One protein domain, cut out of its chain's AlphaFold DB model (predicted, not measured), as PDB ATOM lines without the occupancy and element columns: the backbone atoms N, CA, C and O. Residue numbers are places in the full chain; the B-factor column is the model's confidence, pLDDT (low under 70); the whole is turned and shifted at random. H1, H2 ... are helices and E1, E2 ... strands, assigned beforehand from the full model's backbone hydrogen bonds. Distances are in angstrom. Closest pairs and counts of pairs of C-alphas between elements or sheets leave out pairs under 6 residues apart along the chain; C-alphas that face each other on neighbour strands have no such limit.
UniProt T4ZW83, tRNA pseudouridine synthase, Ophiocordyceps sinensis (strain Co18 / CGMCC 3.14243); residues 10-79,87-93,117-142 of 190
ATOM      1  N   TYR A  10      -0.918 -13.196 -41.353       88.25
ATOM      2  CA  TYR A  10      -1.500 -14.328 -40.639       88.25
ATOM      3  C   TYR A  10      -0.488 -15.469 -40.632       88.25
ATOM      4  O   TYR A  10       0.223 -15.669 -41.616       88.25
ATOM      5  N   TYR A  11      -0.437 -16.225 -39.540       91.56
ATOM      6  CA  TYR A  11       0.428 -17.392 -39.416       91.56
ATOM      7  C   TYR A  11      -0.369 -18.593 -38.914       91.56
ATOM      8  O   TYR A  11      -1.315 -18.462 -38.137       91.56
ATOM      9  N   PHE A  12       0.025 -19.775 -39.375       93.12
ATOM     10  CA  PHE A  12      -0.492 -21.048 -38.899       93.12
ATOM     11  C   PHE A  12       0.557 -21.670 -37.979       93.12
ATOM     12  O   PHE A  12       1.591 -22.147 -38.443       93.12
ATOM     13  N   HIS A  13       0.312 -21.618 -36.671       93.12
ATOM     14  CA  HIS A  13       1.210 -22.206 -35.681       93.12
ATOM     15  C   HIS A  13       0.809 -23.653 -35.412       93.12
ATOM     16  O   HIS A  13      -0.281 -23.922 -34.906       93.12
ATOM     17  N   VAL A  14       1.707 -24.578 -35.739       93.12
ATOM     18  CA  VAL A  14       1.553 -26.006 -35.465       93.12
ATOM     19  C   VAL A  14       2.700 -26.482 -34.587       93.12
ATOM     20  O   VAL A  14       3.855 -26.132 -34.817       93.12
ATOM     21  N   ARG A  15       2.371 -27.290 -33.580       91.06
ATOM     22  CA  ARG A  15       3.326 -27.898 -32.654       91.06
ATOM     23  C   ARG A  15       3.091 -29.402 -32.614       91.06
ATOM     24  O   ARG A  15       1.948 -29.843 -32.552       91.06
ATOM     25  N   GLY A  16       4.169 -30.173 -32.632       89.62
ATOM     26  CA  GLY A  16       4.135 -31.629 -32.575       89.62
ATOM     27  C   GLY A  16       5.499 -32.183 -32.182       89.62
ATOM     28  O   GLY A  16       6.494 -31.465 -32.240       89.62
ATOM     29  N   SER A  17       5.539 -33.447 -31.765       88.62
ATOM     30  CA  SER A  17       6.788 -34.154 -31.451       88.62
ATOM     31  C   SER A  17       7.572 -34.528 -32.710       88.62
ATOM     32  O   SER A  17       8.798 -34.492 -32.716       88.62
ATOM     33  N   ALA A  18       6.864 -34.876 -33.784       91.06
ATOM     34  CA  ALA A  18       7.424 -35.165 -35.095       91.06
ATOM     35  C   ALA A  18       6.373 -34.912 -36.183       91.06
ATOM     36  O   ALA A  18       5.170 -34.923 -35.919       91.06
ATOM     37  N   PHE A  19       6.843 -34.734 -37.416       93.19
ATOM     38  CA  PHE A  19       5.995 -34.589 -38.594       93.19
ATOM     39  C   PHE A  19       6.450 -35.538 -39.698       93.19
ATOM     40  O   PHE A  19       7.647 -35.747 -39.904       93.19
ATOM     41  N   LEU A  20       5.490 -36.090 -40.438       92.19
ATOM     42  CA  LEU A  20       5.774 -36.835 -41.659       92.19
ATOM     43  C   LEU A  20       6.294 -35.890 -42.748       92.19
ATOM     44  O   LEU A  20       6.020 -34.684 -42.756       92.19
ATOM     45  N   TRP A  21       7.017 -36.460 -43.711       90.25
ATOM     46  CA  TRP A  21       7.526 -35.715 -44.856       90.25
ATOM     47  C   TRP A  21       6.383 -34.972 -45.563       90.25
ATOM     48  O   TRP A  21       5.366 -35.563 -45.923       90.25
ATOM     49  N   HIS A  22       6.545 -33.656 -45.715       92.56
ATOM     50  CA  HIS A  22       5.561 -32.738 -46.304       92.56
ATOM     51  C   HIS A  22       4.201 -32.607 -45.584       92.56
ATOM     52  O   HIS A  22       3.324 -31.906 -46.093       92.56
ATOM     53  N   GLN A  23       4.016 -33.188 -44.392       93.12
ATOM     54  CA  GLN A  23       2.730 -33.202 -43.677       93.12
ATOM     55  C   GLN A  23       2.137 -31.802 -43.471       93.12
ATOM     56  O   GLN A  23       0.989 -31.553 -43.836       93.12
ATOM     57  N   ILE A  24       2.935 -30.866 -42.949       94.81
ATOM     58  CA  ILE A  24       2.480 -29.499 -42.653       94.81
ATOM     59  C   ILE A  24       2.035 -28.782 -43.936       94.81
ATOM     60  O   ILE A  24       0.985 -28.144 -43.969       94.81
ATOM     61  N   ARG A  25       2.791 -28.937 -45.030       94.62
ATOM     62  CA  ARG A  25       2.460 -28.316 -46.325       94.62
ATOM     63  C   ARG A  25       1.151 -28.854 -46.902       94.62
ATOM     64  O   ARG A  25       0.433 -28.096 -47.552       94.62
ATOM     65  N   HIS A  26       0.828 -30.126 -46.662       93.50
ATOM     66  CA  HIS A  26      -0.464 -30.705 -47.039       93.50
ATOM     67  C   HIS A  26      -1.618 -30.158 -46.193       93.50
ATOM     68  O   HIS A  26      -2.655 -29.809 -46.749       93.50
ATOM     69  N   MET A  27      -1.430 -30.005 -44.878       94.69
ATOM     70  CA  MET A  27      -2.449 -29.396 -44.011       94.69
ATOM     71  C   MET A  27      -2.791 -27.977 -44.475       94.69
ATOM     72  O   MET A  27      -3.953 -27.647 -44.698       94.69
ATOM     73  N   VAL A  28      -1.764 -27.152 -44.690       94.88
ATOM     74  CA  VAL A  28      -1.935 -25.755 -45.103       94.88
ATOM     75  C   VAL A  28      -2.528 -25.646 -46.515       94.88
ATOM     76  O   VAL A  28      -3.339 -24.757 -46.766       94.88
ATOM     77  N   ALA A  29      -2.199 -26.568 -47.427       93.50
ATOM     78  CA  ALA A  29      -2.803 -26.600 -48.761       93.50
ATOM     79  C   ALA A  29      -4.331 -26.734 -48.704       93.50
ATOM     80  O   ALA A  29      -5.033 -25.985 -49.382       93.50
ATOM     81  N   LEU A  30      -4.850 -27.635 -47.863       93.56
ATOM     82  CA  LEU A  30      -6.294 -27.813 -47.684       93.56
ATOM     83  C   LEU A  30      -6.949 -26.562 -47.090       93.56
ATOM     84  O   LEU A  30      -8.000 -26.137 -47.567       93.56
ATOM     85  N   LEU A  31      -6.298 -25.923 -46.113       93.75
ATOM     86  CA  LEU A  31      -6.788 -24.667 -45.538       93.75
ATOM     87  C   LEU A  31      -6.873 -23.549 -46.583       93.75
ATOM     88  O   LEU A  31      -7.846 -22.798 -46.585       93.75
ATOM     89  N   PHE A  32      -5.915 -23.456 -47.511       92.19
ATOM     90  CA  PHE A  32      -6.000 -22.491 -48.609       92.19
ATOM     91  C   PHE A  32      -7.161 -22.778 -49.559       92.19
ATOM     92  O   PHE A  32      -7.788 -21.835 -50.037       92.19
ATOM     93  N   LEU A  33      -7.452 -24.046 -49.846       91.44
ATOM     94  CA  LEU A  33      -8.570 -24.427 -50.713       91.44
ATOM     95  C   LEU A  33      -9.918 -24.076 -50.072       91.44
ATOM     96  O   LEU A  33     -10.777 -23.493 -50.736       91.44
ATOM     97  N   VAL A  34     -10.058 -24.337 -48.771       93.69
ATOM     98  CA  VAL A  34     -11.238 -23.939 -47.991       93.69
ATOM     99  C   VAL A  34     -11.348 -22.414 -47.904       93.69
ATOM    100  O   VAL A  34     -12.409 -21.857 -48.169       93.69
ATOM    101  N   GLY A  35     -10.249 -21.711 -47.613       90.81
ATOM    102  CA  GLY A  35     -10.226 -20.247 -47.520       90.81
ATOM    103  C   GLY A  35     -10.524 -19.528 -48.842       90.81
ATOM    104  O   GLY A  35     -11.030 -18.410 -48.829       90.81
ATOM    105  N   GLN A  36     -10.255 -20.172 -49.982       89.94
ATOM    106  CA  GLN A  36     -10.635 -19.690 -51.318       89.94
ATOM    107  C   GLN A  36     -12.081 -20.056 -51.705       89.94
ATOM    108  O   GLN A  36     -12.534 -19.655 -52.775       89.94
ATOM    109  N   GLY A  37     -12.799 -20.820 -50.874       90.94
ATOM    110  CA  GLY A  37     -14.154 -21.302 -51.167       90.94
ATOM    111  C   GLY A  37     -14.213 -22.386 -52.246       90.94
ATOM    112  O   GLY A  37     -15.281 -22.651 -52.793       90.94
ATOM    113  N   LEU A  38     -13.077 -23.006 -52.575       88.75
ATOM    114  CA  LEU A  38     -13.003 -24.102 -53.547       88.75
ATOM    115  C   LEU A  38     -13.417 -25.445 -52.932       88.75
ATOM    116  O   LEU A  38     -13.817 -26.360 -53.652       88.75
ATOM    117  N   GLU A  39     -13.326 -25.544 -51.606       93.44
ATOM    118  CA  GLU A  39     -13.693 -26.712 -50.813       93.44
ATOM    119  C   GLU A  39     -14.521 -26.306 -49.595       93.44
ATOM    120  O   GLU A  39     -14.361 -25.212 -49.050       93.44
ATOM    121  N   ALA A  40     -15.391 -27.207 -49.143       93.19
ATOM    122  CA  ALA A  40     -16.144 -27.015 -47.911       93.19
ATOM    123  C   ALA A  40     -15.260 -27.298 -46.679       93.19
ATOM    124  O   ALA A  40     -14.407 -28.185 -46.734       93.19
ATOM    125  N   PRO A  41     -15.492 -26.633 -45.529       94.94
ATOM    126  CA  PRO A  41     -14.776 -26.943 -44.288       94.94
ATOM    127  C   PRO A  41     -14.908 -28.409 -43.839       94.94
ATOM    128  O   PRO A  41     -14.008 -28.931 -43.183       94.94
ATOM    129  N   THR A  42     -15.996 -29.090 -44.226       95.44
ATOM    130  CA  THR A  42     -16.242 -30.516 -43.937       95.44
ATOM    131  C   THR A  42     -15.213 -31.448 -44.574       95.44
ATOM    132  O   THR A  42     -15.008 -32.551 -44.070       95.44
ATOM    133  N   LEU A  43     -14.507 -30.993 -45.617       93.06
ATOM    134  CA  LEU A  43     -13.474 -31.761 -46.311       93.06
ATOM    135  C   LEU A  43     -12.419 -32.321 -45.349       93.06
ATOM    136  O   LEU A  43     -11.971 -33.452 -45.512       93.06
ATOM    137  N   VAL A  44     -12.012 -31.544 -44.341       91.75
ATOM    138  CA  VAL A  44     -10.981 -31.984 -43.388       91.75
ATOM    139  C   VAL A  44     -11.475 -33.182 -42.578       91.75
ATOM    140  O   VAL A  44     -10.740 -34.152 -42.416       91.75
ATOM    141  N   SER A  45     -12.724 -33.146 -42.112       92.75
ATOM    142  CA  SER A  45     -13.336 -34.254 -41.374       92.75
ATOM    143  C   SER A  45     -13.480 -35.504 -42.241       92.75
ATOM    144  O   SER A  45     -13.229 -36.604 -41.763       92.75
ATOM    145  N   GLU A  46     -13.829 -35.340 -43.517       91.69
ATOM    146  CA  GLU A  46     -13.928 -36.451 -44.469       91.69
ATOM    147  C   GLU A  46     -12.562 -37.094 -44.741       91.69
ATOM    148  O   GLU A  46     -12.441 -38.318 -44.727       91.69
ATOM    149  N   LEU A  47     -11.512 -36.290 -44.934       90.94
ATOM    150  CA  LEU A  47     -10.155 -36.783 -45.196       90.94
ATOM    151  C   LEU A  47      -9.514 -37.485 -43.993       90.94
ATOM    152  O   LEU A  47      -8.633 -38.320 -44.182       90.94
ATOM    153  N   LEU A  48      -9.925 -37.141 -42.772       91.44
ATOM    154  CA  LEU A  48      -9.458 -37.797 -41.547       91.44
ATOM    155  C   LEU A  48     -10.190 -39.120 -41.263       91.44
ATOM    156  O   LEU A  48      -9.754 -39.880 -40.397       91.44
ATOM    157  N   ASP A  49     -11.269 -39.424 -41.991       92.06
ATOM    158  CA  ASP A  49     -11.971 -40.702 -41.894       92.06
ATOM    159  C   ASP A  49     -11.230 -41.791 -42.686       92.06
ATOM    160  O   ASP A  49     -11.462 -42.010 -43.877       92.06
ATOM    161  N   VAL A  50     -10.342 -42.501 -41.987       90.50
ATOM    162  CA  VAL A  50      -9.513 -43.586 -42.540       90.50
ATOM    163  C   VAL A  50     -10.358 -44.736 -43.101       90.50
ATOM    164  O   VAL A  50      -9.931 -45.405 -44.039       90.50
ATOM    165  N   SER A  51     -11.564 -44.958 -42.563       90.56
ATOM    166  CA  SER A  51     -12.441 -46.039 -43.030       90.56
ATOM    167  C   SER A  51     -12.989 -45.766 -44.432       90.56
ATOM    168  O   SER A  51     -13.127 -46.686 -45.236       90.56
ATOM    169  N   LYS A  52     -13.257 -44.492 -44.743       86.69
ATOM    170  CA  LYS A  52     -13.770 -44.060 -46.049       86.69
ATOM    171  C   LYS A  52     -12.657 -43.707 -47.028       86.69
ATOM    172  O   LYS A  52     -12.807 -43.941 -48.222       86.69
ATOM    173  N   ASN A  53     -11.554 -43.149 -46.530       86.12
ATOM    174  CA  ASN A  53     -10.441 -42.647 -47.330       86.12
ATOM    175  C   ASN A  53      -9.123 -43.306 -46.894       86.12
ATOM    176  O   ASN A  53      -8.288 -42.659 -46.258       86.12
ATOM    177  N   PRO A  54      -8.898 -44.586 -47.247       84.69
ATOM    178  CA  PRO A  54      -7.689 -45.308 -46.844       84.69
ATOM    179  C   PRO A  54      -6.415 -44.731 -47.479       84.69
ATOM    180  O   PRO A  54      -5.323 -44.873 -46.934       84.69
ATOM    181  N   CYS A  55      -6.551 -44.047 -48.619       81.75
ATOM    182  CA  CYS A  55      -5.456 -43.380 -49.312       81.75
ATOM    183  C   CYS A  55      -5.725 -41.881 -49.432       81.75
ATOM    184  O   CYS A  55      -6.849 -41.440 -49.673       81.75
ATOM    185  N   ARG A  56      -4.658 -41.085 -49.337       82.50
ATOM    186  CA  ARG A  56      -4.740 -39.634 -49.507       82.50
ATOM    187  C   ARG A  56      -5.027 -39.281 -50.976       82.50
ATOM    188  O   ARG A  56      -4.247 -39.692 -51.843       82.50
ATOM    189  N   PRO A  57      -6.037 -38.445 -51.269       86.81
ATOM    190  CA  PRO A  57      -6.219 -37.890 -52.604       86.81
ATOM    191  C   PRO A  57      -5.090 -36.921 -52.984       86.81
ATOM    192  O   PRO A  57      -4.584 -36.139 -52.160       86.81
ATOM    193  N   GLY A  58      -4.702 -36.945 -54.254       82.31
ATOM    194  CA  GLY A  58      -3.723 -36.038 -54.832       82.31
ATOM    195  C   GLY A  58      -4.239 -34.602 -54.862       82.31
ATOM    196  O   GLY A  58      -5.276 -34.314 -55.452       82.31
ATOM    197  N   HIS A  59      -3.486 -33.700 -54.238       86.69
ATOM    198  CA  HIS A  59      -3.665 -32.253 -54.308       86.69
ATOM    199  C   HIS A  59      -2.288 -31.584 -54.255       86.69
ATOM    200  O   HIS A  59      -1.324 -32.151 -53.724       86.69
ATOM    201  N   ALA A  60      -2.193 -30.383 -54.815       86.19
ATOM    202  CA  ALA A  60      -0.950 -29.628 -54.832       86.19
ATOM    203  C   ALA A  60      -0.585 -29.134 -53.423       86.19
ATOM    204  O   ALA A  60      -1.430 -28.621 -52.693       86.19
ATOM    205  N   MET A  61       0.683 -29.292 -53.052       87.88
ATOM    206  CA  MET A  61       1.204 -28.838 -51.764       87.88
ATOM    207  C   MET A  61       1.319 -27.312 -51.703       87.88
ATOM    208  O   MET A  61       1.584 -26.663 -52.716       87.88
ATOM    209  N   ALA A  62       1.203 -26.751 -50.497       91.44
ATOM    210  CA  ALA A  62       1.509 -25.346 -50.251       91.44
ATOM    211  C   ALA A  62       2.985 -25.038 -50.560       91.44
ATOM    212  O   ALA A  62       3.830 -25.937 -50.544       91.44
ATOM    213  N   ASN A  63       3.318 -23.778 -50.831       89.50
ATOM    214  CA  ASN A  63       4.691 -23.321 -51.024       89.50
ATOM    215  C   ASN A  63       5.532 -23.596 -49.759       89.50
ATOM    216  O   ASN A  63       5.018 -23.549 -48.644       89.50
ATOM    217  N   GLU A  64       6.807 -23.936 -49.933       87.94
ATOM    218  CA  GLU A  64       7.758 -24.164 -48.835       87.94
ATOM    219  C   GLU A  64       8.345 -22.888 -48.261       87.94
ATOM    220  O   GLU A  64       8.671 -22.869 -47.083       87.94
ATOM    221  N   VAL A  65       8.439 -21.829 -49.069       90.62
ATOM    222  CA  VAL A  65       9.034 -20.550 -48.666       90.62
ATOM    223  C   VAL A  65       8.486 -20.009 -47.331       90.62
ATOM    224  O   VAL A  65       9.298 -19.599 -46.508       90.62
ATOM    225  N   PRO A  66       7.164 -20.016 -47.048       89.81
ATOM    226  CA  PRO A  66       6.640 -19.494 -45.781       89.81
ATOM    227  C   PRO A  66       6.783 -20.455 -44.585       89.81
ATOM    228  O   PRO A  66       6.344 -20.115 -43.487       89.81
ATOM    229  N   LEU A  67       7.317 -21.670 -44.766       91.38
ATOM    230  CA  LEU A  67       7.442 -22.646 -43.684       91.38
ATOM    231  C   LEU A  67       8.706 -22.370 -42.867       91.38
ATOM    232  O   LEU A  67       9.818 -22.649 -43.310       91.38
ATOM    233  N   VAL A  68       8.519 -21.870 -41.649       92.69
ATOM    234  CA  VAL A  68       9.609 -21.522 -40.733       92.69
ATOM    235  C   VAL A  68       9.565 -22.440 -39.515       92.69
ATOM    236  O   VAL A  68       8.541 -22.528 -38.836       92.69
ATOM    237  N   LEU A  69      10.683 -23.111 -39.225       92.19
ATOM    238  CA  LEU A  69      10.895 -23.743 -37.926       92.19
ATOM    239  C   LEU A  69      11.169 -22.634 -36.909       92.19
ATOM    240  O   LEU A  69      12.242 -22.038 -36.921       92.19
ATOM    241  N   TRP A  70      10.162 -22.325 -36.096       89.81
ATOM    242  CA  TRP A  70      10.212 -21.195 -35.170       89.81
ATOM    243  C   TRP A  70      10.826 -21.551 -33.816       89.81
ATOM    244  O   TRP A  70      11.640 -20.795 -33.301       89.81
ATOM    245  N   ASP A  71      10.427 -22.687 -33.241       87.06
ATOM    246  CA  ASP A  71      10.792 -23.061 -31.876       87.06
ATOM    247  C   ASP A  71      10.974 -24.579 -31.743       87.06
ATOM    248  O   ASP A  71      10.218 -25.364 -32.332       87.06
ATOM    249  N   CYS A  72      11.973 -24.971 -30.954       86.81
ATOM    250  CA  CYS A  72      12.290 -26.345 -30.587       86.81
ATOM    251  C   CYS A  72      12.390 -26.415 -29.067       86.81
ATOM    252  O   CYS A  72      13.273 -25.807 -28.474       86.81
ATOM    253  N   VAL A  73      11.508 -27.199 -28.451       86.12
ATOM    254  CA  VAL A  73      11.463 -27.333 -26.997       86.12
ATOM    255  C   VAL A  73      12.226 -28.564 -26.541       86.12
ATOM    256  O   VAL A  73      11.917 -29.679 -26.973       86.12
ATOM    257  N   PHE A  74      13.151 -28.362 -25.605       84.62
ATOM    258  CA  PHE A  74      13.944 -29.417 -24.989       84.62
ATOM    259  C   PHE A  74      13.613 -29.489 -23.493       84.62
ATOM    260  O   PHE A  74      14.159 -28.733 -22.685       84.62
ATOM    261  N   PRO A  75      12.681 -30.371 -23.099       82.38
ATOM    262  CA  PRO A  75      12.312 -30.519 -21.700       82.38
ATOM    263  C   PRO A  75      13.463 -31.150 -20.907       82.38
ATOM    264  O   PRO A  75      14.173 -32.030 -21.398       82.38
ATOM    265  N   SER A  76      13.614 -30.746 -19.648       80.88
ATOM    266  CA  SER A  76      14.579 -31.370 -18.743       80.88
ATOM    267  C   SER A  76      14.041 -32.715 -18.265       80.88
ATOM    268  O   SER A  76      12.865 -32.836 -17.921       80.88
ATOM    269  N   SER A  77      14.912 -33.721 -18.195       74.00
ATOM    270  CA  SER A  77      14.591 -35.032 -17.619       74.00
ATOM    271  C   SER A  77      14.261 -34.966 -16.125       74.00
ATOM    272  O   SER A  77      13.653 -35.893 -15.597       74.00
ATOM    273  N   ALA A  78      14.636 -33.877 -15.449       74.00
ATOM    274  CA  ALA A  78      14.345 -33.651 -14.037       74.00
ATOM    275  C   ALA A  78      12.908 -33.160 -13.778       74.00
ATOM    276  O   ALA A  78      12.469 -33.154 -12.629       74.00
ATOM    277  N   ILE A  79      12.179 -32.734 -14.817       69.38
ATOM    278  CA  ILE A  79      10.810 -32.225 -14.691       69.38
ATOM    279  C   ILE A  79       9.840 -33.339 -15.110       69.38
ATOM    280  O   ILE A  79       9.900 -33.778 -16.263       69.38
ATOM    281  N   LEU A  87       4.990 -28.941 -23.213       73.38
ATOM    282  CA  LEU A  87       6.402 -29.029 -22.839       73.38
ATOM    283  C   LEU A  87       6.990 -27.615 -22.765       73.38
ATOM    284  O   LEU A  87       6.825 -26.822 -23.701       73.38
ATOM    285  N   THR A  88       7.662 -27.310 -21.665       77.25
ATOM    286  CA  THR A  88       8.423 -26.074 -21.487       77.25
ATOM    287  C   THR A  88       9.876 -26.327 -21.843       77.25
ATOM    288  O   THR A  88      10.410 -27.396 -21.541       77.25
ATOM    289  N   ASP A  89      10.502 -25.360 -22.512       81.12
ATOM    290  CA  ASP A  89      11.933 -25.435 -22.779       81.12
ATOM    291  C   ASP A  89      12.685 -25.299 -21.459       81.12
ATOM    292  O   ASP A  89      12.367 -24.428 -20.646       81.12
ATOM    293  N   ALA A  90      13.616 -26.214 -21.218       82.81
ATOM    294  CA  ALA A  90      14.405 -26.252 -19.994       82.81
ATOM    295  C   ALA A  90      15.899 -26.061 -20.275       82.81
ATOM    296  O   ALA A  90      16.718 -26.251 -19.376       82.81
ATOM    297  N   LEU A  91      16.259 -25.710 -21.515       79.00
ATOM    298  CA  LEU A  91      17.619 -25.324 -21.843       79.00
ATOM    299  C   LEU A  91      17.967 -24.002 -21.166       79.00
ATOM    300  O   LEU A  91      17.299 -22.983 -21.332       79.00
ATOM    301  N   GLU A  92      19.070 -24.021 -20.433       75.56
ATOM    302  CA  GLU A  92      19.734 -22.810 -19.986       75.56
ATOM    303  C   GLU A  92      20.513 -22.228 -21.173       75.56
ATOM    304  O   GLU A  92      21.608 -22.678 -21.519       75.56
ATOM    305  N   TRP A  93      19.914 -21.254 -21.855       75.69
ATOM    306  CA  TRP A  93      20.546 -20.583 -22.985       75.69
ATOM    307  C   TRP A  93      21.710 -19.709 -22.505       75.69
ATOM    308  O   TRP A  93      21.512 -18.624 -21.960       75.69
ATOM    309  N   ALA A 117      -7.086 -14.400 -67.485       44.06
ATOM    310  CA  ALA A 117      -8.423 -14.853 -67.088       44.06
ATOM    311  C   ALA A 117      -8.523 -16.363 -66.768       44.06
ATOM    312  O   ALA A 117      -9.495 -17.013 -67.146       44.06
ATOM    313  N   SER A 118      -7.527 -16.942 -66.092       51.88
ATOM    314  CA  SER A 118      -7.616 -18.300 -65.532       51.88
ATOM    315  C   SER A 118      -7.713 -18.268 -64.004       51.88
ATOM    316  O   SER A 118      -7.397 -17.258 -63.368       51.88
ATOM    317  N   VAL A 119      -8.217 -19.355 -63.405       58.41
ATOM    318  CA  VAL A 119      -8.418 -19.436 -61.953       58.41
ATOM    319  C   VAL A 119      -7.064 -19.290 -61.267       58.41
ATOM    320  O   VAL A 119      -6.131 -20.064 -61.491       58.41
ATOM    321  N   ARG A 120      -6.955 -18.260 -60.432       69.31
ATOM    322  CA  ARG A 120      -5.768 -17.995 -59.628       69.31
ATOM    323  C   ARG A 120      -5.815 -18.873 -58.391       69.31
ATOM    324  O   ARG A 120      -6.627 -18.618 -57.509       69.31
ATOM    325  N   LEU A 121      -4.943 -19.874 -58.327       73.31
ATOM    326  CA  LEU A 121      -4.735 -20.653 -57.115       73.31
ATOM    327  C   LEU A 121      -3.636 -20.014 -56.273       73.31
ATOM    328  O   LEU A 121      -2.488 -19.878 -56.711       73.31
ATOM    329  N   PHE A 122      -3.982 -19.678 -55.037       77.56
ATOM    330  CA  PHE A 122      -3.022 -19.261 -54.026       77.56
ATOM    331  C   PHE A 122      -2.645 -20.463 -53.160       77.56
ATOM    332  O   PHE A 122      -3.501 -21.109 -52.563       77.56
ATOM    333  N   GLN A 123      -1.350 -20.770 -53.122       78.06
ATOM    334  CA  GLN A 123      -0.781 -21.900 -52.377       78.06
ATOM    335  C   GLN A 123       0.187 -21.425 -51.282       78.06
ATOM    336  O   GLN A 123       1.062 -22.175 -50.867       78.06
ATOM    337  N   GLY A 124       0.080 -20.167 -50.841       71.75
ATOM    338  CA  GLY A 124       0.944 -19.591 -49.801       71.75
ATOM    339  C   GLY A 124       2.280 -19.026 -50.289       71.75
ATOM    340  O   GLY A 124       3.154 -18.767 -49.476       71.75
ATOM    341  N   GLY A 125       2.467 -18.850 -51.599       73.19
ATOM    342  CA  GLY A 125       3.589 -18.081 -52.147       73.19
ATOM    343  C   GLY A 125       3.194 -16.654 -52.520       73.19
ATOM    344  O   GLY A 125       2.008 -16.348 -52.629       73.19
ATOM    345  N   ASP A 126       4.193 -15.827 -52.829       74.62
ATOM    346  CA  ASP A 126       4.010 -14.418 -53.225       74.62
ATOM    347  C   ASP A 126       3.277 -14.235 -54.565       74.62
ATOM    348  O   ASP A 126       2.837 -13.138 -54.906       74.62
ATOM    349  N   SER A 127       3.141 -15.309 -55.347       72.88
ATOM    350  CA  SER A 127       2.451 -15.307 -56.634       72.88
ATOM    351  C   SER A 127       1.365 -16.378 -56.695       72.88
ATOM    352  O   SER A 127       1.540 -17.514 -56.247       72.88
ATOM    353  N   ALA A 128       0.226 -16.008 -57.287       63.81
ATOM    354  CA  ALA A 128      -0.800 -16.967 -57.662       63.81
ATOM    355  C   ALA A 128      -0.306 -17.823 -58.829       63.81
ATOM    356  O   ALA A 128       0.245 -17.298 -59.802       63.81
ATOM    357  N   ARG A 129      -0.569 -19.128 -58.774       67.19
ATOM    358  CA  ARG A 129      -0.398 -19.998 -59.936       67.19
ATOM    359  C   ARG A 129      -1.676 -19.958 -60.766       67.19
ATOM    360  O   ARG A 129      -2.776 -20.116 -60.240       67.19
ATOM    361  N   LEU A 130      -1.522 -19.732 -62.067       55.00
ATOM    362  CA  LEU A 130      -2.609 -19.842 -63.035       55.00
ATOM    363  C   LEU A 130      -2.903 -21.333 -63.221       55.00
ATOM    364  O   LEU A 130      -2.124 -22.051 -63.846       55.00
ATOM    365  N   GLY A 131      -3.988 -21.804 -62.613       56.53
ATOM    366  CA  GLY A 131      -4.487 -23.163 -62.783       56.53
ATOM    367  C   GLY A 131      -5.585 -23.207 -63.843       56.53
ATOM    368  O   GLY A 131      -6.267 -22.212 -64.094       56.53
ATOM    369  N   GLY A 132      -5.770 -24.372 -64.466       62.25
ATOM    370  CA  GLY A 132      -6.993 -24.666 -65.214       62.25
ATOM    371  C   GLY A 132      -8.225 -24.705 -64.297       62.25
ATOM    372  O   GLY A 132      -8.219 -24.195 -63.176       62.25
ATOM    373  N   ARG A 133      -9.308 -25.341 -64.754       66.62
ATOM    374  CA  ARG A 133     -10.493 -25.565 -63.911       66.62
ATOM    375  C   ARG A 133     -10.075 -26.401 -62.687       66.62
ATOM    376  O   ARG A 133      -9.544 -27.494 -62.859       66.62
ATOM    377  N   TYR A 134     -10.261 -25.866 -61.478       76.38
ATOM    378  CA  TYR A 134      -9.922 -26.558 -60.230       76.38
ATOM    379  C   TYR A 134     -10.769 -27.830 -60.077       76.38
ATOM    380  O   TYR A 134     -11.989 -27.786 -60.242       76.38
ATOM    381  N   THR A 135     -10.117 -28.947 -59.754       75.25
ATOM    382  CA  THR A 135     -10.775 -30.226 -59.461       75.25
ATOM    383  C   THR A 135     -10.791 -30.428 -57.958       75.25
ATOM    384  O   THR A 135      -9.742 -30.360 -57.322       75.25
ATOM    385  N   GLN A 136     -11.974 -30.697 -57.407       79.69
ATOM    386  CA  GLN A 136     -12.130 -30.925 -55.976       79.69
ATOM    387  C   GLN A 136     -11.314 -32.127 -55.496       79.69
ATOM    388  O   GLN A 136     -11.223 -33.134 -56.204       79.69
ATOM    389  N   VAL A 137     -10.784 -32.046 -54.276       80.81
ATOM    390  CA  VAL A 137      -9.884 -33.052 -53.689       80.81
ATOM    391  C   VAL A 137     -10.540 -34.433 -53.683       80.81
ATOM    392  O   VAL A 137      -9.926 -35.402 -54.122       80.81
ATOM    393  N   MET A 138     -11.814 -34.515 -53.293       83.81
ATOM    394  CA  MET A 138     -12.571 -35.776 -53.242       83.81
ATOM    395  C   MET A 138     -12.945 -36.338 -54.621       83.81
ATOM    396  O   MET A 138     -13.314 -37.501 -54.738       83.81
ATOM    397  N   LYS A 139     -12.850 -35.529 -55.681       80.62
ATOM    398  CA  LYS A 139     -13.093 -35.952 -57.071       80.62
ATOM    399  C   LYS A 139     -11.797 -36.264 -57.820       80.62
ATOM    400  O   LYS A 139     -11.838 -36.557 -59.017       80.62
ATOM    401  N   SER A 140     -10.652 -36.166 -57.143       75.00
ATOM    402  CA  SER A 140      -9.356 -36.500 -57.720       75.00
ATOM    403  C   SER A 140      -9.308 -37.983 -58.079       75.00
ATOM    404  O   SER A 140      -9.716 -38.836 -57.297       75.00
ATOM    405  N   LYS A 141      -8.812 -38.293 -59.279       66.62
ATOM    406  CA  LYS A 141      -8.570 -39.677 -59.717       66.62
ATOM    407  C   LYS A 141      -7.202 -40.194 -59.269       66.62
ATOM    408  O   LYS A 141      -6.961 -41.397 -59.302       66.62
ATOM    409  N   ASP A 142      -6.332 -39.292 -58.825       72.38
ATOM    410  CA  ASP A 142      -4.944 -39.587 -58.502       72.38
ATOM    411  C   ASP A 142      -4.807 -39.782 -56.993       72.38
ATOM    412  O   ASP A 142      -4.491 -38.852 -56.249       72.38
TER     413      ASP A 142
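What this domain is: This is residues 10 to 79, 87 to 93 and 117 to 142 of the 190 residues of the protein "tRNA pseudouridine synthase" of Ophiocordyceps sinensis (strain Co18 / CGMCC 3.14243) (UniProt T4ZW83). Little regular structure is here: a loose tangle of loops surrounds one helix, H1, with the short helix H2 near it and a small hairpin, E1 and E2, towards one end, while loop residues 70 to 79 and 87 to 93 reach far towards the other. The 103 printed residues, in the order H1, H2, E1, E2, are of mixed class, with only 24 in named elements; the two-strand sheet, E1 - E2, is antiparallel. The whole is loose, with radius of gyration of the C-alphas 17.2 A and spans of 57 by 37 by 21 A.

How they stand to each other: Start at H1, residues 23 to 35, close but not clearly touching H2, residues 43 to 47: their closest C-alphas, Leu 30 and Val 44, are 7.6 A apart. In both, every O i to N i+4 pair is within hydrogen-bond range. Further on, E1, residues 119 to 121, and E2, residues 129 to 131, form an antiparallel hairpin at 133 degrees; N 121 and O 129 are 2.9 A apart, within hydrogen-bond range. H1 and E1 are only just apart, closest 8.4 A.

Where its parts are: Find C-alpha 23 at (2.730, -33.202, -43.677); H1 runs 18.7 A from there. H2 spans 6.1 A, E1 6.2 A and E2 5.9 A, ending at C-alpha 131, (-4.487, -23.163, -62.783).

The domain as a whole: The farthest C-alphas, Ala 78 and Ala 117, are 60.7 A apart. Residues 80 to 86 and 94 to 116 are not printed, with C-alpha gaps of 9.8 A and 53.1 A; the link H2 to E1 crosses these cuts. Of the links printed whole, none is long. Confidence is under 70 at residues 79, 117 to 120, 128 to 133 and 141.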